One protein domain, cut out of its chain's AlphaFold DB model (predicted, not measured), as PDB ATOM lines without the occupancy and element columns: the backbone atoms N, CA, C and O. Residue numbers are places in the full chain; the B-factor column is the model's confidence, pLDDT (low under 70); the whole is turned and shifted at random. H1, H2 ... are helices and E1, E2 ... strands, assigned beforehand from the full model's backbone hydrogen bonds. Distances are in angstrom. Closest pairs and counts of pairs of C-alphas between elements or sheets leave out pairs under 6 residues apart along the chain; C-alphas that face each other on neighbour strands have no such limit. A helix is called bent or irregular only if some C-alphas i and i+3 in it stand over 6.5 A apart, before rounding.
ATOM      1  N   ASN A  36     -19.715   3.243  42.139       90.19
ATOM      2  CA  ASN A  36     -18.997   1.970  42.217       90.19
ATOM      3  C   ASN A  36     -19.848   0.839  42.822       90.19
ATOM      4  O   ASN A  36     -19.376  -0.296  42.896       90.19
ATOM      5  N   LEU A  37     -21.090   1.111  43.244       92.75
ATOM      6  CA  LEU A  37     -22.013   0.073  43.717       92.75
ATOM      7  C   LEU A  37     -22.398  -0.892  42.584       92.75
ATOM      8  O   LEU A  37     -22.390  -0.517  41.408       92.75
ATOM      9  N   SER A  38     -22.752  -2.135  42.924       93.81
ATOM     10  CA  SER A  38     -23.175  -3.147  41.945       93.81
ATOM     11  C   SER A  38     -24.513  -2.785  41.292       93.81
ATOM     12  O   SER A  38     -25.327  -2.063  41.862       93.81
ATOM     13  N   ASN A  39     -24.763  -3.302  40.084       93.25
ATOM     14  CA  ASN A  39     -26.047  -3.097  39.397       93.25
ATOM     15  C   ASN A  39     -27.227  -3.671  40.199       93.25
ATOM     16  O   ASN A  39     -28.311  -3.103  40.162       93.25
ATOM     17  N   GLU A  40     -27.005  -4.764  40.937       93.19
ATOM     18  CA  GLU A  40     -28.013  -5.399  41.796       93.19
ATOM     19  C   GLU A  40     -28.545  -4.422  42.850       93.19
ATOM     20  O   GLU A  40     -29.753  -4.237  42.951       93.19
ATOM     21  N   LEU A  41     -27.651  -3.706  43.541       94.00
ATOM     22  CA  LEU A  41     -28.044  -2.689  44.520       94.00
ATOM     23  C   LEU A  41     -28.817  -1.534  43.876       94.00
ATOM     24  O   LEU A  41     -29.743  -1.001  44.479       94.00
ATOM     25  N   PHE A  42     -28.472  -1.147  42.645       93.94
ATOM     26  CA  PHE A  42     -29.240  -0.126  41.933       93.94
ATOM     27  C   PHE A  42     -30.643  -0.595  41.580       93.94
ATOM     28  O   PHE A  42     -31.575   0.182  41.743       93.94
ATOM     29  N   TYR A  43     -30.819  -1.844  41.152       92.06
ATOM     30  CA  TYR A  43     -32.158  -2.376  40.904       92.06
ATOM     31  C   TYR A  43     -32.994  -2.436  42.180       92.06
ATOM     32  O   TYR A  43     -34.156  -2.043  42.137       92.06
ATOM     33  N   GLU A  44     -32.392  -2.813  43.312       91.12
ATOM     34  CA  GLU A  44     -33.069  -2.732  44.608       91.12
ATOM     35  C   GLU A  44     -33.499  -1.293  44.922       91.12
ATOM     36  O   GLU A  44     -34.659  -1.073  45.251       91.12
ATOM     37  N   ILE A  45     -32.615  -0.299  44.760       92.00
ATOM     38  CA  ILE A  45     -32.960   1.122  44.954       92.00
ATOM     39  C   ILE A  45     -34.088   1.551  44.010       92.00
ATOM     40  O   ILE A  45     -35.004   2.264  44.423       92.00
ATOM     41  N   PHE A  46     -34.030   1.134  42.747       91.69
ATOM     42  CA  PHE A  46     -35.007   1.524  41.737       91.69
ATOM     43  C   PHE A  46     -36.401   0.958  42.035       91.69
ATOM     44  O   PHE A  46     -37.381   1.644  41.760       91.69
ATOM     45  N   ASP A  47     -36.502  -0.227  42.647       88.56
ATOM     46  CA  ASP A  47     -37.778  -0.817  43.083       88.56
ATOM     47  C   ASP A  47     -38.463  -0.026  44.216       88.56
ATOM     48  O   ASP A  47     -39.687  -0.104  44.368       88.56
ATOM     49  N   TYR A  48     -37.709   0.755  45.001       90.38
ATOM     50  CA  TYR A  48     -38.267   1.626  46.046       90.38
ATOM     51  C   TYR A  48     -38.761   2.979  45.522       90.38
ATOM     52  O   TYR A  48     -39.506   3.661  46.230       90.38
ATOM     53  N   LEU A  49     -38.345   3.392  44.323       89.69
ATOM     54  CA  LEU A  49     -38.678   4.699  43.758       89.69
ATOM     55  C   LEU A  49     -39.879   4.614  42.815       89.69
ATOM     56  O   LEU A  49     -40.060   3.648  42.074       89.69
ATOM     57  N   GLU A  50     -40.688   5.673  42.790       86.75
ATOM     58  CA  GLU A  50     -41.675   5.831  41.728       86.75
ATOM     59  C   GLU A  50     -40.985   6.175  40.407       86.75
ATOM     60  O   GLU A  50     -39.906   6.763  40.373       86.75
ATOM     61  N   GLY A  51     -41.614   5.816  39.288       86.62
ATOM     62  CA  GLY A  51     -41.030   5.966  37.960       86.62
ATOM     63  C   GLY A  51     -40.598   7.403  37.674       86.62
ATOM     64  O   GLY A  51     -39.491   7.620  37.198       86.62
ATOM     65  N   CYS A  52     -41.417   8.403  38.006       85.94
ATOM     66  CA  CYS A  52     -41.032   9.802  37.805       85.94
ATOM     67  C   CYS A  52     -39.785  10.186  38.605       85.94
ATOM     68  O   CYS A  52     -38.849  10.724  38.017       85.94
ATOM     69  N   ASP A  53     -39.739   9.846  39.893       87.44
ATOM     70  CA  ASP A  53     -38.596  10.141  40.760       87.44
ATOM     71  C   ASP A  53     -37.337   9.410  40.298       87.44
ATOM     72  O   ASP A  53     -36.248   9.982  40.268       87.44
ATOM     73  N   LEU A  54     -37.495   8.163  39.859       90.44
ATOM     74  CA  LEU A  54     -36.427   7.348  39.306       90.44
ATOM     75  C   LEU A  54     -35.799   8.018  38.074       90.44
ATOM     76  O   LEU A  54     -34.583   8.214  38.015       90.44
ATOM     77  N   PHE A  55     -36.620   8.409  37.095       88.06
ATOM     78  CA  PHE A  55     -36.124   9.088  35.898       88.06
ATOM     79  C   PHE A  55     -35.555  10.469  36.235       88.06
ATOM     80  O   PHE A  55     -34.505  10.828  35.705       88.06
ATOM     81  N   GLN A  56     -36.176  11.223  37.140       86.75
ATOM     82  CA  GLN A  56     -35.654  12.517  37.573       86.75
ATOM     83  C   GLN A  56     -34.275  12.400  38.226       86.75
ATOM     84  O   GLN A  56     -33.386  13.197  37.927       86.75
ATOM     85  N   ALA A  57     -34.096  11.417  39.108       88.62
ATOM     86  CA  ALA A  57     -32.874  11.259  39.879       88.62
ATOM     87  C   ALA A  57     -31.728  10.667  39.052       88.62
ATOM     88  O   ALA A  57     -30.585  11.070  39.247       88.62
ATOM     89  N   PHE A  58     -32.010   9.743  38.124       89.56
ATOM     90  CA  PHE A  58     -30.965   8.923  37.499       89.56
ATOM     91  C   PHE A  58     -30.774   9.124  35.988       89.56
ATOM     92  O   PHE A  58     -29.729   8.725  35.474       89.56
ATOM     93  N   SER A  59     -31.706   9.760  35.261       82.62
ATOM     94  CA  SER A  59     -31.608   9.860  33.787       82.62
ATOM     95  C   SER A  59     -30.413  10.675  33.280       82.62
ATOM     96  O   SER A  59     -29.914  10.391  32.195       82.62
ATOM     97  N   ASN A  60     -29.935  11.643  34.069       83.62
ATOM     98  CA  ASN A  60     -28.887  12.591  33.674       83.62
ATOM     99  C   ASN A  60     -27.608  12.500  34.525       83.62
ATOM    100  O   ASN A  60     -26.763  13.387  34.442       83.62
ATOM    101  N   LEU A  61     -27.453  11.463  35.358       87.38
ATOM    102  CA  LEU A  61     -26.265  11.324  36.211       87.38
ATOM    103  C   LEU A  61     -25.039  10.863  35.418       87.38
ATOM    104  O   LEU A  61     -23.998  11.512  35.440       87.38
ATOM    105  N   ASN A  62     -25.150   9.725  34.732       89.06
ATOM    106  CA  ASN A  62     -24.125   9.215  33.828       89.06
ATOM    107  C   ASN A  62     -24.713   8.149  32.890       89.06
ATOM    108  O   ASN A  62     -25.802   7.615  33.119       89.06
ATOM    109  N   SER A  63     -23.956   7.811  31.846       89.56
ATOM    110  CA  SER A  63     -24.366   6.836  30.833       89.56
ATOM    111  C   SER A  63     -24.642   5.447  31.412       89.56
ATOM    112  O   SER A  63     -25.543   4.762  30.935       89.56
ATOM    113  N   ARG A  64     -23.929   5.031  32.468       92.69
ATOM    114  CA  ARG A  64     -24.171   3.744  33.133       92.69
ATOM    115  C   ARG A  64     -25.575   3.693  33.736       92.69
ATOM    116  O   ARG A  64     -26.283   2.716  33.511       92.69
ATOM    117  N   PHE A  65     -25.995   4.722  34.472       91.56
ATOM    118  CA  PHE A  65     -27.343   4.763  35.047       91.56
ATOM    119  C   PHE A  65     -28.422   4.861  33.983       91.56
ATOM    120  O   PHE A  65     -29.438   4.178  34.087       91.56
ATOM    121  N   GLN A  66     -28.179   5.629  32.926       88.06
ATOM    122  CA  GLN A  66     -29.101   5.697  31.801       88.06
ATOM    123  C   GLN A  66     -29.299   4.322  31.146       88.06
ATOM    124  O   GLN A  66     -30.436   3.927  30.888       88.06
ATOM    125  N   VAL A  67     -28.219   3.558  30.947       89.12
ATOM    126  CA  VAL A  67     -28.305   2.178  30.449       89.12
ATOM    127  C   VAL A  67     -29.107   1.309  31.415       89.12
ATOM    128  O   VAL A  67     -30.044   0.660  30.970       89.12
ATOM    129  N   LEU A  68     -28.824   1.352  32.723       91.19
ATOM    130  CA  LEU A  68     -29.572   0.574  33.722       91.19
ATOM    131  C   LEU A  68     -31.071   0.903  33.735       91.19
ATOM    132  O   LEU A  68     -31.905   0.006  33.864       91.19
ATOM    133  N   LEU A  69     -31.439   2.173  33.570       88.81
ATOM    134  CA  LEU A  69     -32.837   2.586  33.482       88.81
ATOM    135  C   LEU A  69     -33.519   2.023  32.235       88.81
ATOM    136  O   LEU A  69     -34.627   1.496  32.338       88.81
ATOM    137  N   ILE A  70     -32.871   2.106  31.071       84.25
ATOM    138  CA  ILE A  70     -33.457   1.705  29.784       84.25
ATOM    139  C   ILE A  70     -33.494   0.179  29.637       84.25
ATOM    140  O   ILE A  70     -34.507  -0.362  29.204       84.25
ATOM    141  N   SER A  71     -32.422  -0.519  30.018       84.56
ATOM    142  CA  SER A  71     -32.270  -1.964  29.812       84.56
ATOM    143  C   SER A  71     -32.909  -2.824  30.901       84.56
ATOM    144  O   SER A  71     -32.862  -4.049  30.820       84.56
ATOM    145  N   SER A  72     -33.434  -2.216  31.963       83.56
ATOM    146  CA  SER A  72     -34.002  -2.969  33.075       83.56
ATOM    147  C   SER A  72     -35.399  -3.496  32.770       83.56
ATOM    148  O   SER A  72     -36.214  -2.844  32.128       83.56
ATOM    149  N   CYS A  73     -35.724  -4.654  33.341       85.88
ATOM    150  CA  CYS A  73     -37.083  -5.199  33.342       85.88
ATOM    151  C   CYS A  73     -37.952  -4.603  34.467       85.88
ATOM    152  O   CYS A  73     -38.941  -5.212  34.876       85.88
ATOM    153  N   LEU A  74     -37.567  -3.437  35.002       87.38
ATOM    154  CA  LEU A  74     -38.254  -2.810  36.127       87.38
ATOM    155  C   LEU A  74     -39.663  -2.395  35.736       87.38
ATOM    156  O   LEU A  74     -39.873  -1.781  34.682       87.38
ATOM    157  N   ARG A  75     -40.602  -2.709  36.627       89.50
ATOM    158  CA  ARG A  75     -42.017  -2.381  36.494       89.50
ATOM    159  C   ARG A  75     -42.274  -0.985  37.035       89.50
ATOM    160  O   ARG A  75     -42.153  -0.740  38.229       89.50
ATOM    161  N   LEU A  76     -42.649  -0.075  36.147       90.06
ATOM    162  CA  LEU A  76     -42.754   1.343  36.457       90.06
ATOM    163  C   LEU A  76     -44.160   1.700  36.934       90.06
ATOM    164  O   LEU A  76     -45.156   1.414  36.266       90.06
ATOM    165  N   LYS A  77     -44.230   2.383  38.074       90.50
ATOM    166  CA  LYS A  77     -45.424   3.104  38.526       90.50
ATOM    167  C   LYS A  77     -45.188   4.582  38.269       90.50
ATOM    168  O   LYS A  77     -44.245   5.141  38.815       90.50
ATOM    169  N   ILE A  78     -45.986   5.193  37.409       87.75
ATOM    170  CA  ILE A  78     -45.819   6.593  37.019       87.75
ATOM    171  C   ILE A  78     -46.974   7.399  37.606       87.75
ATOM    172  O   ILE A  78     -48.132   7.153  37.267       87.75
ATOM    173  N   ASP A  79     -46.659   8.388  38.439       87.25
ATOM    174  CA  ASP A  79     -47.616   9.381  38.916       87.25
ATOM    175  C   ASP A  79     -47.274  10.769  38.366       87.25
ATOM    176  O   ASP A  79     -46.232  11.354  38.656       87.25
ATOM    177  N   LEU A  80     -48.166  11.306  37.535       83.62
ATOM    178  CA  LEU A  80     -48.028  12.621  36.917       83.62
ATOM    179  C   LEU A  80     -48.891  13.698  37.585       83.62
ATOM    180  O   LEU A  80     -48.933  14.821  37.086       83.62
ATOM    181  N   ARG A  81     -49.576  13.403  38.696       81.25
ATOM    182  CA  ARG A  81     -50.538  14.329  39.321       81.25
ATOM    183  C   ARG A  81     -49.919  15.626  39.842       81.25
ATOM    184  O   ARG A  81     -50.585  16.654  39.822       81.25
ATOM    185  N   LEU A  82     -48.670  15.580  40.305       70.19
ATOM    186  CA  LEU A  82     -47.994  16.707  40.967       70.19
ATOM    187  C   LEU A  82     -46.995  17.447  40.067       70.19
ATOM    188  O   LEU A  82     -46.319  18.375  40.515       70.19
ATOM    189  N   ASN A  83     -46.873  17.047  38.802       72.50
ATOM    190  CA  ASN A  83     -45.866  17.616  37.916       72.50
ATOM    191  C   ASN A  83     -46.276  19.003  37.394       72.50
ATOM    192  O   ASN A  83     -47.438  19.392  37.391       72.50
ATOM    193  N   LYS A  84     -45.314  19.815  36.946       75.81
ATOM    194  CA  LYS A  84     -45.643  21.048  36.206       75.81
ATOM    195  C   LYS A  84     -45.915  20.689  34.742       75.81
ATOM    196  O   LYS A  84     -45.367  19.712  34.240       75.81
ATOM    197  N   GLU A  85     -46.689  21.500  34.028       74.88
ATOM    198  CA  GLU A  85     -47.073  21.241  32.626       74.88
ATOM    199  C   GLU A  85     -45.869  20.963  31.701       74.88
ATOM    200  O   GLU A  85     -45.878  20.022  30.908       74.88
ATOM    201  N   ALA A  86     -44.773  21.711  31.869       70.06
ATOM    202  CA  ALA A  86     -43.532  21.480  31.126       70.06
ATOM    203  C   ALA A  86     -42.944  20.074  31.365       70.06
ATOM    204  O   ALA A  86     -42.434  19.444  30.437       70.06
ATOM    205  N   PHE A  87     -43.054  19.562  32.595       74.62
ATOM    206  CA  PHE A  87     -42.595  18.224  32.960       74.62
ATOM    207  C   PHE A  87     -43.544  17.150  32.437       74.62
ATOM    208  O   PHE A  87     -43.070  16.121  31.970       74.62
ATOM    209  N   LEU A  88     -44.859  17.391  32.428       79.38
ATOM    210  CA  LEU A  88     -45.807  16.451  31.824       79.38
ATOM    211  C   LEU A  88     -45.466  16.158  30.373       79.38
ATOM    212  O   LEU A  88     -45.492  15.000  29.962       79.38
ATOM    213  N   LYS A  89     -45.145  17.197  29.593       81.00
ATOM    214  CA  LYS A  89     -44.799  17.012  28.186       81.00
ATOM    215  C   LYS A  89     -43.576  16.111  28.053       81.00
ATOM    216  O   LYS A  89     -43.652  15.114  27.350       81.00
ATOM    217  N   TYR A  90     -42.501  16.400  28.787       81.81
ATOM    218  CA  TYR A  90     -41.310  15.550  28.811       81.81
ATOM    219  C   TYR A  90     -41.627  14.108  29.237       81.81
ATOM    220  O   TYR A  90     -41.317  13.169  28.507       81.81
ATOM    221  N   TYR A  91     -42.290  13.912  30.380       82.62
ATOM    222  CA  TYR A  91     -42.584  12.574  30.889       82.62
ATOM    223  C   TYR A  91     -43.497  11.793  29.945       82.62
ATOM    224  O   TYR A  91     -43.225  10.629  29.667       82.62
ATOM    225  N   SER A  92     -44.534  12.421  29.391       80.62
ATOM    226  CA  SER A  92     -45.442  11.770  28.441       80.62
ATOM    227  C   SER A  92     -44.735  11.353  27.148       80.62
ATOM    228  O   SER A  92     -44.930  10.227  26.685       80.62
ATOM    229  N   THR A  93     -43.874  12.206  26.582       81.00
ATOM    230  CA  THR A  93     -43.208  11.909  25.304       81.00
ATOM    231  C   THR A  93     -41.964  11.044  25.440       81.00
ATOM    232  O   THR A  93     -41.663  10.290  24.525       81.00
ATOM    233  N   CYS A  94     -41.219  11.153  26.540       78.62
ATOM    234  CA  CYS A  94     -39.902  10.522  26.673       78.62
ATOM    235  C   CYS A  94     -39.924   9.306  27.593       78.62
ATOM    236  O   CYS A  94     -39.260   8.314  27.305       78.62
ATOM    237  N   VAL A  95     -40.684   9.370  28.688       83.31
ATOM    238  CA  VAL A  95     -40.699   8.316  29.708       83.31
ATOM    239  C   VAL A  95     -41.852   7.354  29.461       83.31
ATOM    240  O   VAL A  95     -41.619   6.159  29.303       83.31
ATOM    241  N   VAL A  96     -43.078   7.863  29.342       86.06
ATOM    242  CA  VAL A  96     -44.268   7.039  29.107       86.06
ATOM    243  C   VAL A  96     -44.191   6.370  27.738       86.06
ATOM    244  O   VAL A  96     -44.366   5.158  27.639       86.06
ATOM    245  N   ALA A  97     -43.882   7.129  26.682       86.00
ATOM    246  CA  ALA A  97     -43.851   6.581  25.329       86.00
ATOM    247  C   ALA A  97     -42.772   5.502  25.127       86.00
ATOM    248  O   ALA A  97     -43.026   4.538  24.408       86.00
ATOM    249  N   SER A  98     -41.609   5.646  25.772       84.06
ATOM    250  CA  SER A  98     -40.469   4.728  25.624       84.06
ATOM    251  C   SER A  98     -40.540   3.499  26.533       84.06
ATOM    252  O   SER A  98     -39.765   2.569  26.346       84.06
ATOM    253  N   ASN A  99     -41.437   3.484  27.524       86.19
ATOM    254  CA  ASN A  99     -41.512   2.412  28.521       86.19
ATOM    255  C   ASN A  99     -42.915   1.796  28.632       86.19
ATOM    256  O   ASN A  99     -43.250   1.237  29.672       86.19
ATOM    257  N   LYS A 100     -43.739   1.889  27.579       86.88
ATOM    258  CA  LYS A 100     -45.145   1.437  27.582       86.88
ATOM    259  C   LYS A 100     -45.317   0.022  28.135       86.88
ATOM    260  O   LYS A 100     -46.154  -0.184  29.005       86.88
ATOM    261  N   ASP A 101     -44.470  -0.908  27.703       89.69
ATOM    262  CA  ASP A 101     -44.564  -2.328  28.075       89.69
ATOM    263  C   ASP A 101     -44.148  -2.609  29.526       89.69
ATOM    264  O   ASP A 101     -44.417  -3.676  30.076       89.69
ATOM    265  N   ARG A 102     -43.484  -1.643  30.163       89.31
ATOM    266  CA  ARG A 102     -42.971  -1.742  31.532       89.31
ATOM    267  C   ARG A 102     -43.859  -1.035  32.549       89.31
ATOM    268  O   ARG A 102     -43.669  -1.228  33.751       89.31
ATOM    269  N   ILE A 103     -44.797  -0.201  32.104       90.44
ATOM    270  CA  ILE A 103     -45.664   0.583  32.987       90.44
ATOM    271  C   ILE A 103     -46.775  -0.309  33.530       90.44
ATOM    272  O   ILE A 103     -47.599  -0.830  32.785       90.44
ATOM    273  N   ILE A 104     -46.814  -0.451  34.853       92.56
ATOM    274  CA  ILE A 104     -47.851  -1.217  35.557       92.56
ATOM    275  C   ILE A 104     -48.967  -0.336  36.114       92.56
ATOM    276  O   ILE A 104     -50.059  -0.824  36.386       92.56
ATOM    277  N   SER A 105     -48.695   0.951  36.316       90.31
ATOM    278  CA  SER A 105     -49.678   1.926  36.779       90.31
ATOM    279  C   SER A 105     -49.310   3.307  36.255       90.31
ATOM    280  O   SER A 105     -48.140   3.692  36.300       90.31
ATOM    281  N   LEU A 106     -50.310   4.037  35.769       89.19
ATOM    282  CA  LEU A 106     -50.186   5.414  35.311       89.19
ATOM    283  C   LEU A 106     -51.298   6.245  35.953       89.19
ATOM    284  O   LEU A 106     -52.475   6.038  35.663       89.19
ATOM    285  N   SER A 107     -50.924   7.191  36.812       87.25
ATOM    286  CA  SER A 107     -51.839   8.173  37.397       87.25
ATOM    287  C   SER A 107     -51.657   9.516  36.704       87.25
ATOM    288  O   SER A 107     -50.556  10.060  36.652       87.25
ATOM    289  N   LEU A 108     -52.745  10.058  36.164       81.31
ATOM    290  CA  LEU A 108     -52.770  11.368  35.521       81.31
ATOM    291  C   LEU A 108     -53.513  12.348  36.431       81.31
ATOM    292  O   LEU A 108     -54.577  12.029  36.959       81.31
TER     293      LEU A 108
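This is residues 36 to 108 of the 143 residues of the protein "Hypothetical protein" of Rotaria sordida (UniProt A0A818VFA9). Two unlike ends meet at H2 near the middle: at one end the helices H1, H2 and H3 gather, and at the other two short parallel strands, E1 and E2, lie side by side, with kinked H4 linking them. The printed part has 73 residues, with four named helices and two named strands in the order H1, H2, H3, E1, H4, E2, and is mostly helix. It is compact, with a radius of gyration of the C-alphas of 11.9 A, yet elongated, spanning 35 by 22 by 19 A.

Start with H1, residues 39 to 48, close but not clearly touching H2, residues 51 to 58; their closest C-alphas, Phe 46 and Leu 54, are 6.5 A apart. H2 and H3, residues 63 to 71, form a helical hairpin: they touch, closest at C-alphas 58 and 65, 6.0 A, at a shallow tilt of 22 degrees, opposite ways. Next come E1, residues 76 to 79, H4, residues 85 to 102, and E2, residues 103 to 107, a strand-helix-strand unit, two parallel neighbour strands with a helix between, its crossover right-handed. Look at N 104 and O 76, 2.9 A apart, within hydrogen-bond range. C-alphas 51 of H2 and 78 of E1 are the closest of that pair, 4.9 A. Every O i to N i+4 pair is within range in H2 and H3, against 5 of 6 in H1 and 9 of 14 in H4.

Find C-alpha 39 at (-26.047, -3.097, 39.397); H1 runs 14.7 A from there. H2 spans 10.5 A, H3 11.9 A and E1 9.7 A. H4 spans 23.4 A, with a kink of 52 degrees near residue 96, and is irregular: C-alphas 98 and 101 are 8.5 A apart. E2 spans 10.7 A to C-alpha 107 at (-51.839, 8.173, 37.397).

The C-alphas farthest apart, Asn 36 and Leu 108, are 35.7 A apart. The printed part has no cut, the links between named elements are tight, and no printed residue is under 70 in pLDDT.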